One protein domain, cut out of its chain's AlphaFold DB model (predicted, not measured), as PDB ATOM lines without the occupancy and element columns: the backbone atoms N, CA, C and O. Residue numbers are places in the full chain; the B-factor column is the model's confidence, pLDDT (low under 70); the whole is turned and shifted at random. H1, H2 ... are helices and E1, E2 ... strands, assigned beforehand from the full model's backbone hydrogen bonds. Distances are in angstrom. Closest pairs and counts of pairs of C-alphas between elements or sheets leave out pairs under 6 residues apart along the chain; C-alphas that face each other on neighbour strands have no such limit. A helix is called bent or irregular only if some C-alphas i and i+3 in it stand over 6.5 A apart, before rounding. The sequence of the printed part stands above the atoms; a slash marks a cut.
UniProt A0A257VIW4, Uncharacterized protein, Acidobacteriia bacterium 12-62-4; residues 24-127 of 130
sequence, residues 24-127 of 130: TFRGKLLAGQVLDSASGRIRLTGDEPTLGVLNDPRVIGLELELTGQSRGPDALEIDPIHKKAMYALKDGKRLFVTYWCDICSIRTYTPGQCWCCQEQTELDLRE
ATOM      1  N   THR A  24      36.454 -23.613 -20.430       93.62
ATOM      2  CA  THR A  24      35.805 -23.182 -21.667       93.62
ATOM      3  C   THR A  24      36.771 -22.332 -22.481       93.62
ATOM      4  O   THR A  24      37.345 -21.370 -21.973       93.62
ATOM      5  N   PHE A  25      36.919 -22.670 -23.756       95.31
ATOM      6  CA  PHE A  25      37.810 -22.030 -24.713       95.31
ATOM      7  C   PHE A  25      36.989 -21.476 -25.869       95.31
ATOM      8  O   PHE A  25      36.012 -22.092 -26.289       95.31
ATOM      9  N   ARG A  26      37.371 -20.305 -26.380       97.06
ATOM     10  CA  ARG A  26      36.682 -19.651 -27.494       97.06
ATOM     11  C   ARG A  26      37.660 -19.221 -28.571       97.06
ATOM     12  O   ARG A  26      38.766 -18.781 -28.253       97.06
ATOM     13  N   GLY A  27      37.232 -19.321 -29.819       97.62
ATOM     14  CA  GLY A  27      37.989 -18.832 -30.962       97.62
ATOM     15  C   GLY A  27      37.481 -19.388 -32.281       97.62
ATOM     16  O   GLY A  27      36.528 -20.169 -32.326       97.62
ATOM     17  N   LYS A  28      38.169 -19.025 -33.357       98.50
ATOM     18  CA  LYS A  28      37.827 -19.457 -34.706       98.50
ATOM     19  C   LYS A  28      38.401 -20.835 -34.994       98.50
ATOM     20  O   LYS A  28      39.605 -21.042 -34.850       98.50
ATOM     21  N   LEU A  29      37.576 -21.773 -35.449       98.50
ATOM     22  CA  LEU A  29      38.072 -23.074 -35.890       98.50
ATOM     23  C   LEU A  29      38.777 -22.942 -37.245       98.50
ATOM     24  O   LEU A  29      38.215 -22.430 -38.212       98.50
ATOM     25  N   LEU A  30      40.002 -23.440 -37.328       98.44
ATOM     26  CA  LEU A  30      40.787 -23.574 -38.547       98.44
ATOM     27  C   LEU A  30      40.885 -25.052 -38.946       98.44
ATOM     28  O   LEU A  30      40.759 -25.955 -38.114       98.44
ATOM     29  N   ALA A  31      41.159 -25.299 -40.228       96.62
ATOM     30  CA  ALA A  31      41.441 -26.643 -40.721       96.62
ATOM     31  C   ALA A  31      42.628 -27.277 -39.967       96.62
ATOM     32  O   ALA A  31      43.552 -26.584 -39.539       96.62
ATOM     33  N   GLY A  32      42.607 -28.604 -39.826       94.62
ATOM     34  CA  GLY A  32      43.632 -29.331 -39.071       94.62
ATOM     35  C   GLY A  32      43.431 -29.300 -37.554       94.62
ATOM     36  O   GLY A  32      44.404 -29.472 -36.825       94.62
ATOM     37  N   GLN A  33      42.189 -29.103 -37.088       97.12
ATOM     38  CA  GLN A  33      41.811 -29.166 -35.667       97.12
ATOM     39  C   GLN A  33      42.553 -28.118 -34.826       97.12
ATOM     40  O   GLN A  33      43.116 -28.421 -33.776       97.12
ATOM     41  N   VAL A  34      42.582 -26.872 -35.303       98.06
ATOM     42  CA  VAL A  34      43.244 -25.761 -34.606       98.06
ATOM     43  C   VAL A  34      42.223 -24.689 -34.265       98.06
ATOM     44  O   VAL A  34      41.480 -24.248 -35.133       98.06
ATOM     45  N   LEU A  35      42.211 -24.237 -33.015       97.94
ATOM     46  CA  LEU A  35      41.435 -23.080 -32.579       97.94
ATOM     47  C   LEU A  35      42.333 -21.843 -32.566       97.94
ATOM     48  O   LEU A  35      43.335 -21.813 -31.851       97.94
ATOM     49  N   ASP A  36      41.973 -20.826 -33.339       98.19
ATOM     50  CA  ASP A  36      42.599 -19.508 -33.300       98.19
ATOM     51  C   ASP A  36      41.905 -18.666 -32.227       98.19
ATOM     52  O   ASP A  36      40.799 -18.157 -32.419       98.19
ATOM     53  N   SER A  37      42.519 -18.613 -31.048       95.31
ATOM     54  CA  SER A  37      41.974 -17.961 -29.857       95.31
ATOM     55  C   SER A  37      42.747 -16.686 -29.521       95.31
ATOM     56  O   SER A  37      43.868 -16.479 -29.982       95.31
ATOM     57  N   ALA A  38      42.203 -15.861 -28.624       91.81
ATOM     58  CA  ALA A  38      42.915 -14.685 -28.115       91.81
ATOM     59  C   ALA A  38      44.254 -15.035 -27.424       91.81
ATOM     60  O   ALA A  38      45.163 -14.211 -27.393       91.81
ATOM     61  N   SER A  39      44.381 -16.254 -26.887       87.50
ATOM     62  CA  SER A  39      45.614 -16.784 -26.284       87.50
ATOM     63  C   SER A  39      46.611 -17.360 -27.296       87.50
ATOM     64  O   SER A  39      47.709 -17.741 -26.906       87.50
ATOM     65  N   GLY A  40      46.251 -17.422 -28.580       94.69
ATOM     66  CA  GLY A  40      47.047 -18.039 -29.637       94.69
ATOM     67  C   GLY A  40      46.373 -19.267 -30.249       94.69
ATOM     68  O   GLY A  40      45.170 -19.495 -30.091       94.69
ATOM     69  N   ARG A  41      47.165 -20.061 -30.975       97.00
ATOM     70  CA  ARG A  41      46.689 -21.249 -31.695       97.00
ATOM     71  C   ARG A  41      46.745 -22.480 -30.804       97.00
ATOM     72  O   ARG A  41      47.819 -22.876 -30.368       97.00
ATOM     73  N   ILE A  42      45.597 -23.113 -30.602       97.25
ATOM     74  CA  ILE A  42      45.451 -24.287 -29.741       97.25
ATOM     75  C   ILE A  42      45.133 -25.497 -30.613       97.25
ATOM     76  O   ILE A  42      44.158 -25.484 -31.364       97.25
ATOM     77  N   ARG A  43      45.931 -26.562 -30.507       97.75
ATOM     78  CA  ARG A  43      45.640 -27.843 -31.159       97.75
ATOM     79  C   ARG A  43      44.563 -28.592 -30.380       97.75
ATOM     80  O   ARG A  43      44.674 -28.757 -29.165       97.75
ATOM     81  N   LEU A  44      43.555 -29.070 -31.092       98.12
ATOM     82  CA  LEU A  44      42.399 -29.758 -30.536       98.12
ATOM     83  C   LEU A  44      42.548 -31.273 -30.704       98.12
ATOM     84  O   LEU A  44      43.027 -31.755 -31.728       98.12
ATOM     85  N   THR A  45      42.124 -32.027 -29.694       98.00
ATOM     86  CA  THR A  45      41.973 -33.489 -29.736       98.00
ATOM     87  C   THR A  45      40.664 -33.896 -29.062       98.00
ATOM     88  O   THR A  45      40.101 -33.115 -28.301       98.00
ATOM     89  N   GLY A  46      40.176 -35.113 -29.293       97.12
ATOM     90  CA  GLY A  46      38.948 -35.619 -28.670       97.12
ATOM     91  C   GLY A  46      38.654 -37.061 -29.074       97.12
ATOM     92  O   GLY A  46      39.491 -37.710 -29.706       97.12
ATOM     93  N   ASP A  47      37.466 -37.552 -28.722       97.56
ATOM     94  CA  ASP A  47      36.957 -38.830 -29.225       97.56
ATOM     95  C   ASP A  47      36.639 -38.755 -30.729       97.56
ATOM     96  O   ASP A  47      36.496 -37.673 -31.301       97.56
ATOM     97  N   GLU A  48      36.540 -39.912 -31.387       97.06
ATOM     98  CA  GLU A  48      36.306 -40.008 -32.837       97.06
ATOM     99  C   GLU A  48      35.107 -39.159 -33.314       97.06
ATOM    100  O   GLU A  48      35.283 -38.382 -34.254       97.06
ATOM    101  N   PRO A  49      33.930 -39.189 -32.659       96.69
ATOM    102  CA  PRO A  49      32.824 -38.295 -32.998       96.69
ATOM    103  C   PRO A  49      33.159 -36.800 -32.932       96.69
ATOM    104  O   PRO A  49      32.791 -36.041 -33.829       96.69
ATOM    105  N   THR A  50      33.874 -36.366 -31.888       97.81
ATOM    106  CA  THR A  50      34.294 -34.967 -31.738       97.81
ATOM    107  C   THR A  50      35.267 -34.571 -32.833       97.81
ATOM    108  O   THR A  50      35.108 -33.517 -33.446       97.81
ATOM    109  N   LEU A  51      36.237 -35.436 -33.143       97.69
ATOM    110  CA  LEU A  51      37.136 -35.222 -34.275       97.69
ATOM    111  C   LEU A  51      36.368 -35.177 -35.600       97.69
ATOM    112  O   LEU A  51      36.721 -34.384 -36.469       97.69
ATOM    113  N   GLY A  52      35.299 -35.961 -35.752       97.31
ATOM    114  CA  GLY A  52      34.397 -35.889 -36.902       97.31
ATOM    115  C   GLY A  52      33.849 -34.478 -37.114       97.31
ATOM    116  O   GLY A  52      33.966 -33.937 -38.210       97.31
ATOM    117  N   VAL A  53      33.340 -33.842 -36.054       97.75
ATOM    118  CA  VAL A  53      32.881 -32.443 -36.106       97.75
ATOM    119  C   VAL A  53      34.034 -31.491 -36.415       97.75
ATOM    120  O   VAL A  53      33.912 -30.673 -37.316       97.75
ATOM    121  N   LEU A  54      35.165 -31.597 -35.711       97.94
ATOM    122  CA  LEU A  54      36.302 -30.677 -35.876       97.94
ATOM    123  C   LEU A  54      36.959 -30.738 -37.266       97.94
ATOM    124  O   LEU A  54      37.684 -29.814 -37.636       97.94
ATOM    125  N   ASN A  55      36.727 -31.813 -38.020       97.44
ATOM    126  CA  ASN A  55      37.196 -31.971 -39.394       97.44
ATOM    127  C   ASN A  55      36.119 -31.666 -40.448       97.44
ATOM    128  O   ASN A  55      36.440 -31.694 -41.636       97.44
ATOM    129  N   ASP A  56      34.870 -31.384 -40.062       97.88
ATOM    130  CA  ASP A  56      33.810 -31.080 -41.024       97.88
ATOM    131  C   ASP A  56      34.070 -29.712 -41.686       97.88
ATOM    132  O   ASP A  56      34.075 -28.687 -40.994       97.88
ATOM    133  N   PRO A  57      34.235 -29.647 -43.023       97.50
ATOM    134  CA  PRO A  57      34.457 -28.393 -43.739       97.50
ATOM    135  C   PRO A  57      33.403 -27.314 -43.463       97.50
ATOM    136  O   PRO A  57      33.711 -26.127 -43.555       97.50
ATOM    137  N   ARG A  58      32.173 -27.705 -43.108       97.88
ATOM    138  CA  ARG A  58      31.044 -26.796 -42.856       97.88
ATOM    139  C   ARG A  58      31.165 -26.037 -41.537       97.88
ATOM    140  O   ARG A  58      30.545 -24.983 -41.402       97.88
ATOM    141  N   VAL A  59      31.942 -26.544 -40.576       97.62
ATOM    142  CA  VAL A  59      32.208 -25.840 -39.308       97.62
ATOM    143  C   VAL A  59      33.544 -25.097 -39.306       97.62
ATOM    144  O   VAL A  59      33.778 -24.260 -38.432       97.62
ATOM    145  N   ILE A  60      34.421 -25.362 -40.280       98.12
ATOM    146  CA  ILE A  60      35.678 -24.625 -40.424       98.12
ATOM    147  C   ILE A  60      35.377 -23.144 -40.675       98.12
ATOM    148  O   ILE A  60      34.592 -22.770 -41.543       98.12
ATOM    149  N   GLY A  61      36.037 -22.285 -39.908       97.94
ATOM    150  CA  GLY A  61      35.869 -20.840 -39.949       97.94
ATOM    151  C   GLY A  61      34.772 -20.300 -39.034       97.94
ATOM    152  O   GLY A  61      34.665 -19.077 -38.928       97.94
ATOM    153  N   LEU A  62      33.994 -21.154 -38.360       98.19
ATOM    154  CA  LEU A  62      33.062 -20.714 -37.324       98.19
ATOM    155  C   LEU A  62      33.810 -20.318 -36.046       98.19
ATOM    156  O   LEU A  62      34.821 -20.923 -35.686       98.19
ATOM    157  N   GLU A  63      33.267 -19.331 -35.338       98.44
ATOM    158  CA  GLU A  63      33.617 -19.090 -33.939       98.44
ATOM    159  C   GLU A  63      32.995 -20.197 -33.091       98.44
ATOM    160  O   GLU A  63      31.785 -20.425 -33.153       98.44
ATOM    161  N   LEU A  64      33.811 -20.894 -32.306       98.12
ATOM    162  CA  LEU A  64      33.375 -21.980 -31.441       98.12
ATOM    163  C   LEU A  64      33.617 -21.645 -29.975       98.12
ATOM    164  O   LEU A  64      34.597 -20.997 -29.610       98.12
ATOM    165  N   GLU A  65      32.730 -22.152 -29.129       97.88
ATOM    166  CA  GLU A  65      32.953 -22.335 -27.704       97.88
ATOM    167  C   GLU A  65      33.108 -23.832 -27.425       97.88
ATOM    168  O   GLU A  65      32.208 -24.622 -27.714       97.88
ATOM    169  N   LEU A  66      34.255 -24.208 -26.864       97.44
ATOM    170  CA  LEU A  66      34.654 -25.586 -26.606       97.44
ATOM    171  C   LEU A  66      34.887 -25.794 -25.111       97.44
ATOM    172  O   LEU A  66      35.551 -24.984 -24.469       97.44
ATOM    173  N   THR A  67      34.391 -26.896 -24.565       97.31
ATOM    174  CA  THR A  67      34.646 -27.307 -23.181       97.31
ATOM    175  C   THR A  67      35.591 -28.501 -23.170       97.31
ATOM    176  O   THR A  67      35.411 -29.452 -23.929       97.31
ATOM    177  N   GLY A  68      36.607 -28.466 -22.313       96.06
ATOM    178  CA  GLY A  68      37.557 -29.567 -22.222       96.06
ATOM    179  C   GLY A  68      38.649 -29.368 -21.182       96.06
ATOM    180  O   GLY A  68      38.561 -28.519 -20.290       96.06
ATOM    181  N   GLN A  69      39.698 -30.178 -21.306       95.25
ATOM    182  CA  GLN A  69      40.864 -30.172 -20.433       95.25
ATOM    183  C   GLN A  69      42.098 -29.707 -21.205       95.25
ATOM    184  O   GLN A  69      42.497 -30.324 -22.194       95.25
ATOM    185  N   SER A  70      42.742 -28.639 -20.731       92.81
ATOM    186  CA  SER A  70      44.053 -28.249 -21.252       92.81
ATOM    187  C   SER A  70      45.062 -29.376 -21.006       92.81
ATOM    188  O   SER A  70      45.150 -29.935 -19.910       92.81
ATOM    189  N   ARG A  71      45.821 -29.719 -22.049       93.06
ATOM    190  CA  ARG A  71      46.918 -30.702 -22.023       93.06
ATOM    191  C   ARG A  71      48.293 -30.040 -22.130       93.06
ATOM    192  O   ARG A  71      49.300 -30.722 -22.287       93.06
ATOM    193  N   GLY A  72      48.332 -28.714 -22.053       89.12
ATOM    194  CA  GLY A  72      49.515 -27.888 -22.250       89.12
ATOM    195  C   GLY A  72      49.126 -26.478 -22.702       89.12
ATOM    196  O   GLY A  72      47.935 -26.198 -22.861       89.12
ATOM    197  N   PRO A  73      50.112 -25.594 -22.931       87.12
ATOM    198  CA  PRO A  73      49.850 -24.211 -23.338       87.12
ATOM    199  C   PRO A  73      49.079 -24.122 -24.665       87.12
ATOM    200  O   PRO A  73      48.146 -23.335 -24.770       87.12
ATOM    201  N   ASP A  74      49.391 -25.011 -25.614       93.69
ATOM    202  CA  ASP A  74      48.859 -24.967 -26.984       93.69
ATOM    203  C   ASP A  74      48.071 -26.241 -27.348       93.69
ATOM    204  O   ASP A  74      47.972 -26.617 -28.518       93.69
ATOM    205  N   ALA A  75      47.549 -26.963 -26.350       95.31
ATOM    206  CA  ALA A  75      46.843 -28.227 -26.557       95.31
ATOM    207  C   ALA A  75      45.604 -28.352 -25.667       95.31
ATOM    208  O   ALA A  75      45.675 -28.172 -24.448       95.31
ATOM    209  N   LEU A  76      44.483 -28.732 -26.276       96.06
ATOM    210  CA  LEU A  76      43.196 -28.908 -25.617       96.06
ATOM    211  C   LEU A  76      42.566 -30.239 -26.024       96.06
ATOM    212  O   LEU A  76      42.350 -30.500 -27.206       96.06
ATOM    213  N   GLU A  77      42.227 -31.055 -25.030       97.56
ATOM    214  CA  GLU A  77      41.385 -32.230 -25.225       97.56
ATOM    215  C   GLU A  77      39.934 -31.858 -24.928       97.56
ATOM    216  O   GLU A  77      39.592 -31.508 -23.798       97.56
ATOM    217  N   ILE A  78      39.095 -31.898 -25.958       97.75
ATOM    218  CA  ILE A  78      37.672 -31.589 -25.869       97.75
ATOM    219  C   ILE A  78      36.956 -32.718 -25.138       97.75
ATOM    220  O   ILE A  78      37.253 -33.898 -25.337       97.75
ATOM    221  N   ASP A  79      36.000 -32.347 -24.292       96.94
ATOM    222  CA  ASP A  79      35.128 -33.317 -23.644       96.94
ATOM    223  C   ASP A  79      34.368 -34.162 -24.694       96.94
ATOM    224  O   ASP A  79      33.977 -33.629 -25.735       96.94
ATOM    225  N   PRO A  80      34.107 -35.460 -24.431       96.31
ATOM    226  CA  PRO A  80      33.441 -36.349 -25.386       96.31
ATOM    227  C   PRO A  80      32.127 -35.798 -25.954       96.31
ATOM    228  O   PRO A  80      31.369 -35.137 -25.237       96.31
ATOM    229  N   ILE A  81      31.791 -36.163 -27.197       94.94
ATOM    230  CA  ILE A  81      30.661 -35.566 -27.940       94.94
ATOM    231  C   ILE A  81      29.329 -35.631 -27.173       94.94
ATOM    232  O   ILE A  81      28.530 -34.693 -27.190       94.94
ATOM    233  N   HIS A  82      29.107 -36.719 -26.427       93.19
ATOM    234  CA  HIS A  82      27.877 -36.960 -25.672       93.19
ATOM    235  C   HIS A  82      27.702 -35.994 -24.489       93.19
ATOM    236  O   HIS A  82      26.589 -35.839 -23.986       93.19
ATOM    237  N   LYS A  83      28.773 -35.308 -24.065       95.00
ATOM    238  CA  LYS A  83      28.735 -34.240 -23.057       95.00
ATOM    239  C   LYS A  83      28.365 -32.871 -23.630       95.00
ATOM    240  O   LYS A  83      28.267 -31.915 -22.865       95.00
ATOM    241  N   LYS A  84      28.127 -32.759 -24.946       92.50
ATOM    242  CA  LYS A  84      27.722 -31.509 -25.617       92.50
ATOM    243  C   LYS A  84      28.743 -30.392 -25.372       92.50
ATOM    244  O   LYS A  84      28.409 -29.308 -24.894       92.50
ATOM    245  N   ALA A  85      30.000 -30.702 -25.669       95.31
ATOM    246  CA  ALA A  85      31.158 -29.872 -25.359       95.31
ATOM    247  C   ALA A  85      31.468 -28.789 -26.408       95.31
ATOM    248  O   ALA A  85      32.462 -28.087 -26.263       95.31
ATOM    249  N   MET A  86      30.658 -28.657 -27.463       96.38
ATOM    250  CA  MET A  86      30.934 -27.759 -28.588       96.38
ATOM    251  C   MET A  86      29.702 -26.949 -28.973       96.38
ATOM    252  O   MET A  86      28.618 -27.504 -29.168       96.38
ATOM    253  N   TYR A  87      29.894 -25.643 -29.123       97.81
ATOM    254  CA  TYR A  87      28.863 -24.703 -29.544       97.81
ATOM    255  C   TYR A  87      29.417 -23.772 -30.612       97.81
ATOM    256  O   TYR A  87      30.539 -23.291 -30.484       97.81
ATOM    257  N   ALA A  88      28.617 -23.473 -31.629       98.19
ATOM    258  CA  ALA A  88      28.906 -22.398 -32.562       98.19
ATOM    259  C   ALA A  88      28.424 -21.066 -31.979       98.19
ATOM    260  O   ALA A  88      27.302 -20.958 -31.480       98.19
ATOM    261  N   LEU A  89      29.265 -20.046 -32.057       97.94
ATOM    262  CA  LEU A  89      28.931 -18.675 -31.710       97.94
ATOM    263  C   LEU A  89      28.608 -17.933 -33.005       97.94
ATOM    264  O   LEU A  89      29.489 -17.665 -33.819       97.94
ATOM    265  N   LYS A  90      27.332 -17.628 -33.232       95.81
ATOM    266  CA  LYS A  90      26.879 -16.988 -34.471       95.81
ATOM    267  C   LYS A  90      25.761 -16.003 -34.176       95.81
ATOM    268  O   LYS A  90      24.847 -16.324 -33.424       95.81
ATOM    269  N   ASP A  91      25.847 -14.802 -34.743       94.94
ATOM    270  CA  ASP A  91      24.838 -13.741 -34.594       94.94
ATOM    271  C   ASP A  91      24.502 -13.426 -33.121       94.94
ATOM    272  O   ASP A  91      23.348 -13.228 -32.745       94.94
ATOM    273  N   GLY A  92      25.526 -13.440 -32.256       94.44
ATOM    274  CA  GLY A  92      25.386 -13.224 -30.811       94.44
ATOM    275  C   GLY A  92      24.751 -14.390 -30.043       94.44
ATOM    276  O   GLY A  92      24.509 -14.269 -28.843       94.44
ATOM    277  N   LYS A  93      24.489 -15.520 -30.706       96.56
ATOM    278  CA  LYS A  93      23.851 -16.703 -30.128       96.56
ATOM    279  C   LYS A  93      24.853 -17.829 -29.929       96.56
ATOM    280  O   LYS A  93      25.787 -18.002 -30.709       96.56
ATOM    281  N   ARG A  94      24.606 -18.624 -28.888       96.81
ATOM    282  CA  ARG A  94      25.323 -19.862 -28.581       96.81
ATOM    283  C   ARG A  94      24.491 -21.037 -29.078       96.81
ATOM    284  O   ARG A  94      23.453 -21.343 -28.495       96.81
ATOM    285  N   LEU A  95      24.928 -21.652 -30.168       98.00
ATOM    286  CA  LEU A  95      24.173 -22.651 -30.914       98.00
ATOM    287  C   LEU A  95      24.792 -24.037 -30.736       98.00
ATOM    288  O   LEU A  95      26.006 -24.196 -30.828       98.00
ATOM    289  N   PHE A  96      23.965 -25.052 -30.515       97.12
ATOM    290  CA  PHE A  96      24.380 -26.445 -30.603       97.12
ATOM    291  C   PHE A  96      24.831 -26.764 -32.028       97.12
ATOM    292  O   PHE A  96      24.148 -26.399 -32.986       97.12
ATOM    293  N   VAL A  97      25.953 -27.473 -32.152       97.25
ATOM    294  CA  VAL A  97      26.399 -28.069 -33.414       97.25
ATOM    295  C   VAL A  97      25.759 -29.445 -33.532       97.25
ATOM    296  O   VAL A  97      26.071 -30.350 -32.758       97.25
ATOM    297  N   THR A  98      24.823 -29.591 -34.463       96.75
ATOM    298  CA  THR A  98      24.121 -30.852 -34.721       96.75
ATOM    299  C   THR A  98      24.036 -31.117 -36.215       96.75
ATOM    300  O   THR A  98      24.421 -30.265 -37.013       96.75
ATOM    301  N   TYR A  99      23.546 -32.294 -36.593       96.94
ATOM    302  CA  TYR A  99      23.346 -32.649 -37.991       96.94
ATOM    303  C   TYR A  99      21.977 -33.271 -38.210       96.94
ATOM    304  O   TYR A  99      21.552 -34.132 -37.435       96.94
ATOM    305  N   TRP A 100      21.296 -32.839 -39.263       97.31
ATOM    306  CA  TRP A 100      19.927 -33.216 -39.584       97.31
ATOM    307  C   TRP A 100      19.864 -34.071 -40.847       97.31
ATOM    308  O   TRP A 100      20.604 -33.850 -41.801       97.31
ATOM    309  N   CYS A 101      18.971 -35.056 -40.854       97.69
ATOM    310  CA  CYS A 101      18.628 -35.828 -42.041       97.69
ATOM    311  C   CYS A 101      17.205 -35.479 -42.483       97.69
ATOM    312  O   CYS A 101      16.250 -35.819 -41.780       97.69
ATOM    313  N   ASP A 102      17.059 -34.889 -43.669       96.94
ATOM    314  CA  ASP A 102      15.748 -34.490 -44.199       96.94
ATOM    315  C   ASP A 102      14.842 -35.680 -44.538       96.94
ATOM    316  O   ASP A 102      13.627 -35.596 -44.377       96.94
ATOM    317  N   ILE A 103      15.416 -36.817 -44.941       97.62
ATOM    318  CA  ILE A 103      14.640 -38.010 -45.311       97.62
ATOM    319  C   ILE A 103      14.040 -38.683 -44.075       97.62
ATOM    320  O   ILE A 103      12.854 -38.999 -44.036       97.62
ATOM    321  N   CYS A 104      14.864 -38.929 -43.055       97.50
ATOM    322  CA  CYS A 104      14.435 -39.661 -41.864       97.50
ATOM    323  C   CYS A 104      13.869 -38.759 -40.770       97.50
ATOM    324  O   CYS A 104      13.315 -39.275 -39.804       97.50
ATOM    325  N   SER A 105      14.013 -37.438 -40.902       96.06
ATOM    326  CA  SER A 105      13.641 -36.470 -39.870       96.06
ATOM    327  C   SER A 105      14.275 -36.780 -38.506       96.06
ATOM    328  O   SER A 105      13.623 -36.722 -37.464       96.06
ATOM    329  N   ILE A 106      15.562 -37.141 -38.520       94.25
ATOM    330  CA  ILE A 106      16.345 -37.437 -37.313       94.25
ATOM    331  C   ILE A 106      17.568 -36.534 -37.208       94.25
ATOM    332  O   ILE A 106      18.077 -36.023 -38.207       94.25
ATOM    333  N   ARG A 107      18.072 -36.402 -35.978       94.44
ATOM    334  CA  ARG A 107      19.251 -35.602 -35.642       94.44
ATOM    335  C   ARG A 107      20.365 -36.455 -35.045       94.44
ATOM    336  O   ARG A 107      20.105 -37.383 -34.282       94.44
ATOM    337  N   THR A 108      21.603 -36.089 -35.352       93.44
ATOM    338  CA  THR A 108      22.834 -36.671 -34.801       93.44
ATOM    339  C   THR A 108      23.828 -35.569 -34.399       93.44
ATOM    340  O   THR A 108      23.611 -34.390 -34.679       93.44
ATOM    341  N   TYR A 109      24.906 -35.942 -33.705       92.94
ATOM    342  CA  TYR A 109      25.974 -35.035 -33.243       92.94
ATOM    343  C   TYR A 109      27.270 -35.171 -34.034       92.94
ATOM    344  O   TYR A 109      28.176 -34.361 -33.864       92.94
ATOM    345  N   THR A 110      27.348 -36.181 -34.895       93.25
ATOM    346  CA  THR A 110      28.514 -36.460 -35.729       93.25
ATOM    347  C   THR A 110      28.107 -36.303 -37.187       93.25
ATOM    348  O   THR A 110      27.060 -36.839 -37.563       93.25
ATOM    349  N   PRO A 111      28.898 -35.600 -38.010       96.50
ATOM    350  CA  PRO A 111      28.623 -35.500 -39.436       96.50
ATOM    351  C   PRO A 111      28.745 -36.863 -40.119       96.50
ATOM    352  O   PRO A 111      29.446 -37.753 -39.639       96.50
ATOM    353  N   GLY A 112      28.115 -36.998 -41.286       95.88
ATOM    354  CA  GLY A 112      28.253 -38.177 -42.138       95.88
ATOM    355  C   GLY A 112      26.918 -38.718 -42.625       95.88
ATOM    356  O   GLY A 112      25.903 -38.014 -42.619       95.88
ATOM    357  N   GLN A 113      26.938 -39.982 -43.039       96.62
ATOM    358  CA  GLN A 113      25.763 -40.683 -43.538       96.62
ATOM    359  C   GLN A 113      24.786 -41.017 -42.410       96.62
ATOM    360  O   GLN A 113      25.158 -41.476 -41.327       96.62
ATOM    361  N   CYS A 114      23.506 -40.808 -42.685       95.94
ATOM    362  CA  CYS A 114      22.408 -41.194 -41.823       95.94
ATOM    363  C   CYS A 114      22.340 -42.721 -41.714       95.94
ATOM    364  O   CYS A 114      22.179 -43.417 -42.710       95.94
ATOM    365  N   TRP A 115      22.379 -43.261 -40.499       94.25
ATOM    366  CA  TRP A 115      22.325 -44.710 -40.281       94.25
ATOM    367  C   TRP A 115      21.038 -45.376 -40.808       94.25
ATOM    368  O   TRP A 115      21.067 -46.551 -41.161       94.25
ATOM    369  N   CYS A 116      19.932 -44.630 -40.909       96.00
ATOM    370  CA  CYS A 116      18.646 -45.146 -41.383       96.00
ATOM    371  C   CYS A 116      18.534 -45.193 -42.916       96.00
ATOM    372  O   CYS A 116      18.214 -46.241 -43.469       96.00
ATOM    373  N   CYS A 117      18.759 -44.067 -43.602       97.12
ATOM    374  CA  CYS A 117      18.570 -43.956 -45.059       97.12
ATOM    375  C   CYS A 117      19.871 -43.858 -45.860       97.12
ATOM    376  O   CYS A 117      19.812 -43.827 -47.083       97.12
ATOM    377  N   GLN A 118      21.024 -43.800 -45.190       96.88
ATOM    378  CA  GLN A 118      22.362 -43.650 -45.776       96.88
ATOM    379  C   GLN A 118      22.609 -42.319 -46.515       96.88
ATOM    380  O   GLN A 118      23.690 -42.122 -47.063       96.88
ATOM    381  N   GLU A 119      21.659 -41.380 -46.474       97.38
ATOM    382  CA  GLU A 119      21.825 -40.032 -47.028       97.38
ATOM    383  C   GLU A 119      22.752 -39.169 -46.166       97.38
ATOM    384  O   GLU A 119      22.836 -39.355 -44.947       97.38
ATOM    385  N   GLN A 120      23.434 -38.203 -46.780       97.00
ATOM    386  CA  GLN A 120      24.304 -37.284 -46.057       97.00
ATOM    387  C   GLN A 120      23.493 -36.374 -45.120       97.00
ATOM    388  O   GLN A 120      22.479 -35.793 -45.495       97.00
ATOM    389  N   THR A 121      23.950 -36.246 -43.875       97.94
ATOM    390  CA  THR A 121      23.363 -35.303 -42.913       97.94
ATOM    391  C   THR A 121      23.884 -33.887 -43.133       97.94
ATOM    392  O   THR A 121      25.065 -33.692 -43.439       97.94
ATOM    393  N   GLU A 122      23.026 -32.892 -42.918       97.69
ATOM    394  CA  GLU A 122      23.337 -31.468 -43.063       97.69
ATOM    395  C   GLU A 122      23.636 -30.790 -41.732       97.69
ATOM    396  O   GLU A 122      23.055 -31.151 -40.712       97.69
ATOM    397  N   LEU A 123      24.542 -29.805 -41.730       97.94
ATOM    398  CA  LEU A 123      24.852 -29.024 -40.529       97.94
ATOM    399  C   LEU A 123      23.605 -28.252 -40.069       97.94
ATOM    400  O   LEU A 123      23.080 -27.408 -40.791       97.94
ATOM    401  N   ASP A 124      23.182 -28.502 -38.836       96.88
ATOM    402  CA  ASP A 124      22.008 -27.910 -38.194       96.88
ATOM    403  C   ASP A 124      22.459 -27.189 -36.913       96.88
ATOM    404  O   ASP A 124      22.805 -27.823 -35.909       96.88
ATOM    405  N   LEU A 125      22.508 -25.851 -36.955       97.00
ATOM    406  CA  LEU A 125      22.857 -25.011 -35.804       97.00
ATOM    407  C   LEU A 125      21.595 -24.543 -35.080       97.00
ATOM    408  O   LEU A 125      20.745 -23.883 -35.681       97.00
ATOM    409  N   ARG A 126      21.491 -24.818 -33.774       95.31
ATOM    410  CA  ARG A 126      20.250 -24.562 -33.021       95.31
ATOM    411  C   ARG A 126      20.459 -23.895 -31.673       95.31
ATOM    412  O   ARG A 126      21.370 -24.239 -30.935       95.31
ATOM    413  N   GLU A 127      19.548 -23.005 -31.297       93.69
ATOM    414  CA  GLU A 127      19.521 -22.403 -29.952       93.69
ATOM    415  C   GLU A 127      19.022 -23.379 -28.884       93.69
ATOM    416  O   GLU A 127      19.457 -23.345 -27.734       93.69
TER     417      GLU A 127
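Overview. This is residues 24 to 127 of the 130 residues of an uncharacterized protein of Acidobacteriia bacterium 12-62-4 (UniProt A0A257VIW4). A small closed barrel of five strands, E1, E2, E3, E5 and E4, makes one end of the model, and a smaller lobe of E8, E9, the far part of the bent strand E7 and the loop of residues 109 to 121 makes the other. E6 and E7 join them, and the short helix H1 sits outside the barrel between the two ends, with the sheet curled round it. The printed part has 104 residues, with nine named strands and one named helix, in the order E1 E2 E3 H1 E4 E5 E6 E7 E8 E9; the sheet is mixed and the class is mostly strand. The whole is compact, with a radius of gyration of the C-alphas of 13.6 A, and only just elongated, spanning 43 by 29 by 22 A.

Along the chain. In the ring, E1 is residues 24 to 30, 17.6 A long, from C-alpha 24 at (35.805, -23.182, -21.667). E2 is residues 34 to 37, E3 residues 40 to 45, 16.3 A, and E5 residues 75 to 78. E4, residues 63 to 72, is 21.6 A and bends by 84 degrees at residue 69. Beyond the ring, E6 is residues 86 to 90, and E7, residues 93 to 101, is 23.1 A and bends by 53 degrees at residue 97. E8 is residues 106 to 108, and E9, residues 122 to 126, ends with C-alpha 126 at (20.250, -24.562, -33.021). H1 is residues 48 to 54.

Arrangement. E1, E2 and E3 form a meander, each strand the antiparallel neighbour of the one before; N 28 and O 36 are 2.9 A apart, N 35 and O 42 2.8 A. E3 and E5 are parallel, with N 76 and O 43 at 2.9 A. The hairpin E4 and E5 has N 69 and O 77 at 2.8 A, and E4 closes the ring on E1, antiparallel, with N 25 and O 66 at 2.8 A. E6 is antiparallel to E4, with N 65 and O 87 at 2.8 A. E6, E7 and E8 form a second meander, with N 88 and O 95 at 2.8 A and N 99 and O 108 at 2.8 A. E9 lies on the other side of E7 from E6 and E8, antiparallel to E7, with N 98 and O 124 at 3.0 A. H1 is on the sheet, outside the barrel, at a height over the sheet of 6.1 A; it lies over E6 and runs along the strands, at 18 degrees to E6 on the local plane. In H1 every O i to N i+4 pair is within hydrogen-bond range.

Size, cuts and confidence. The C-alphas of Pro 73 and Ile 103, the two farthest apart, are 43.7 A apart. The printed part has no cut. The link from E8 to E9, 13 residues, is long. The mean pLDDT of the printed part is 96.3, and no printed residue is under 70.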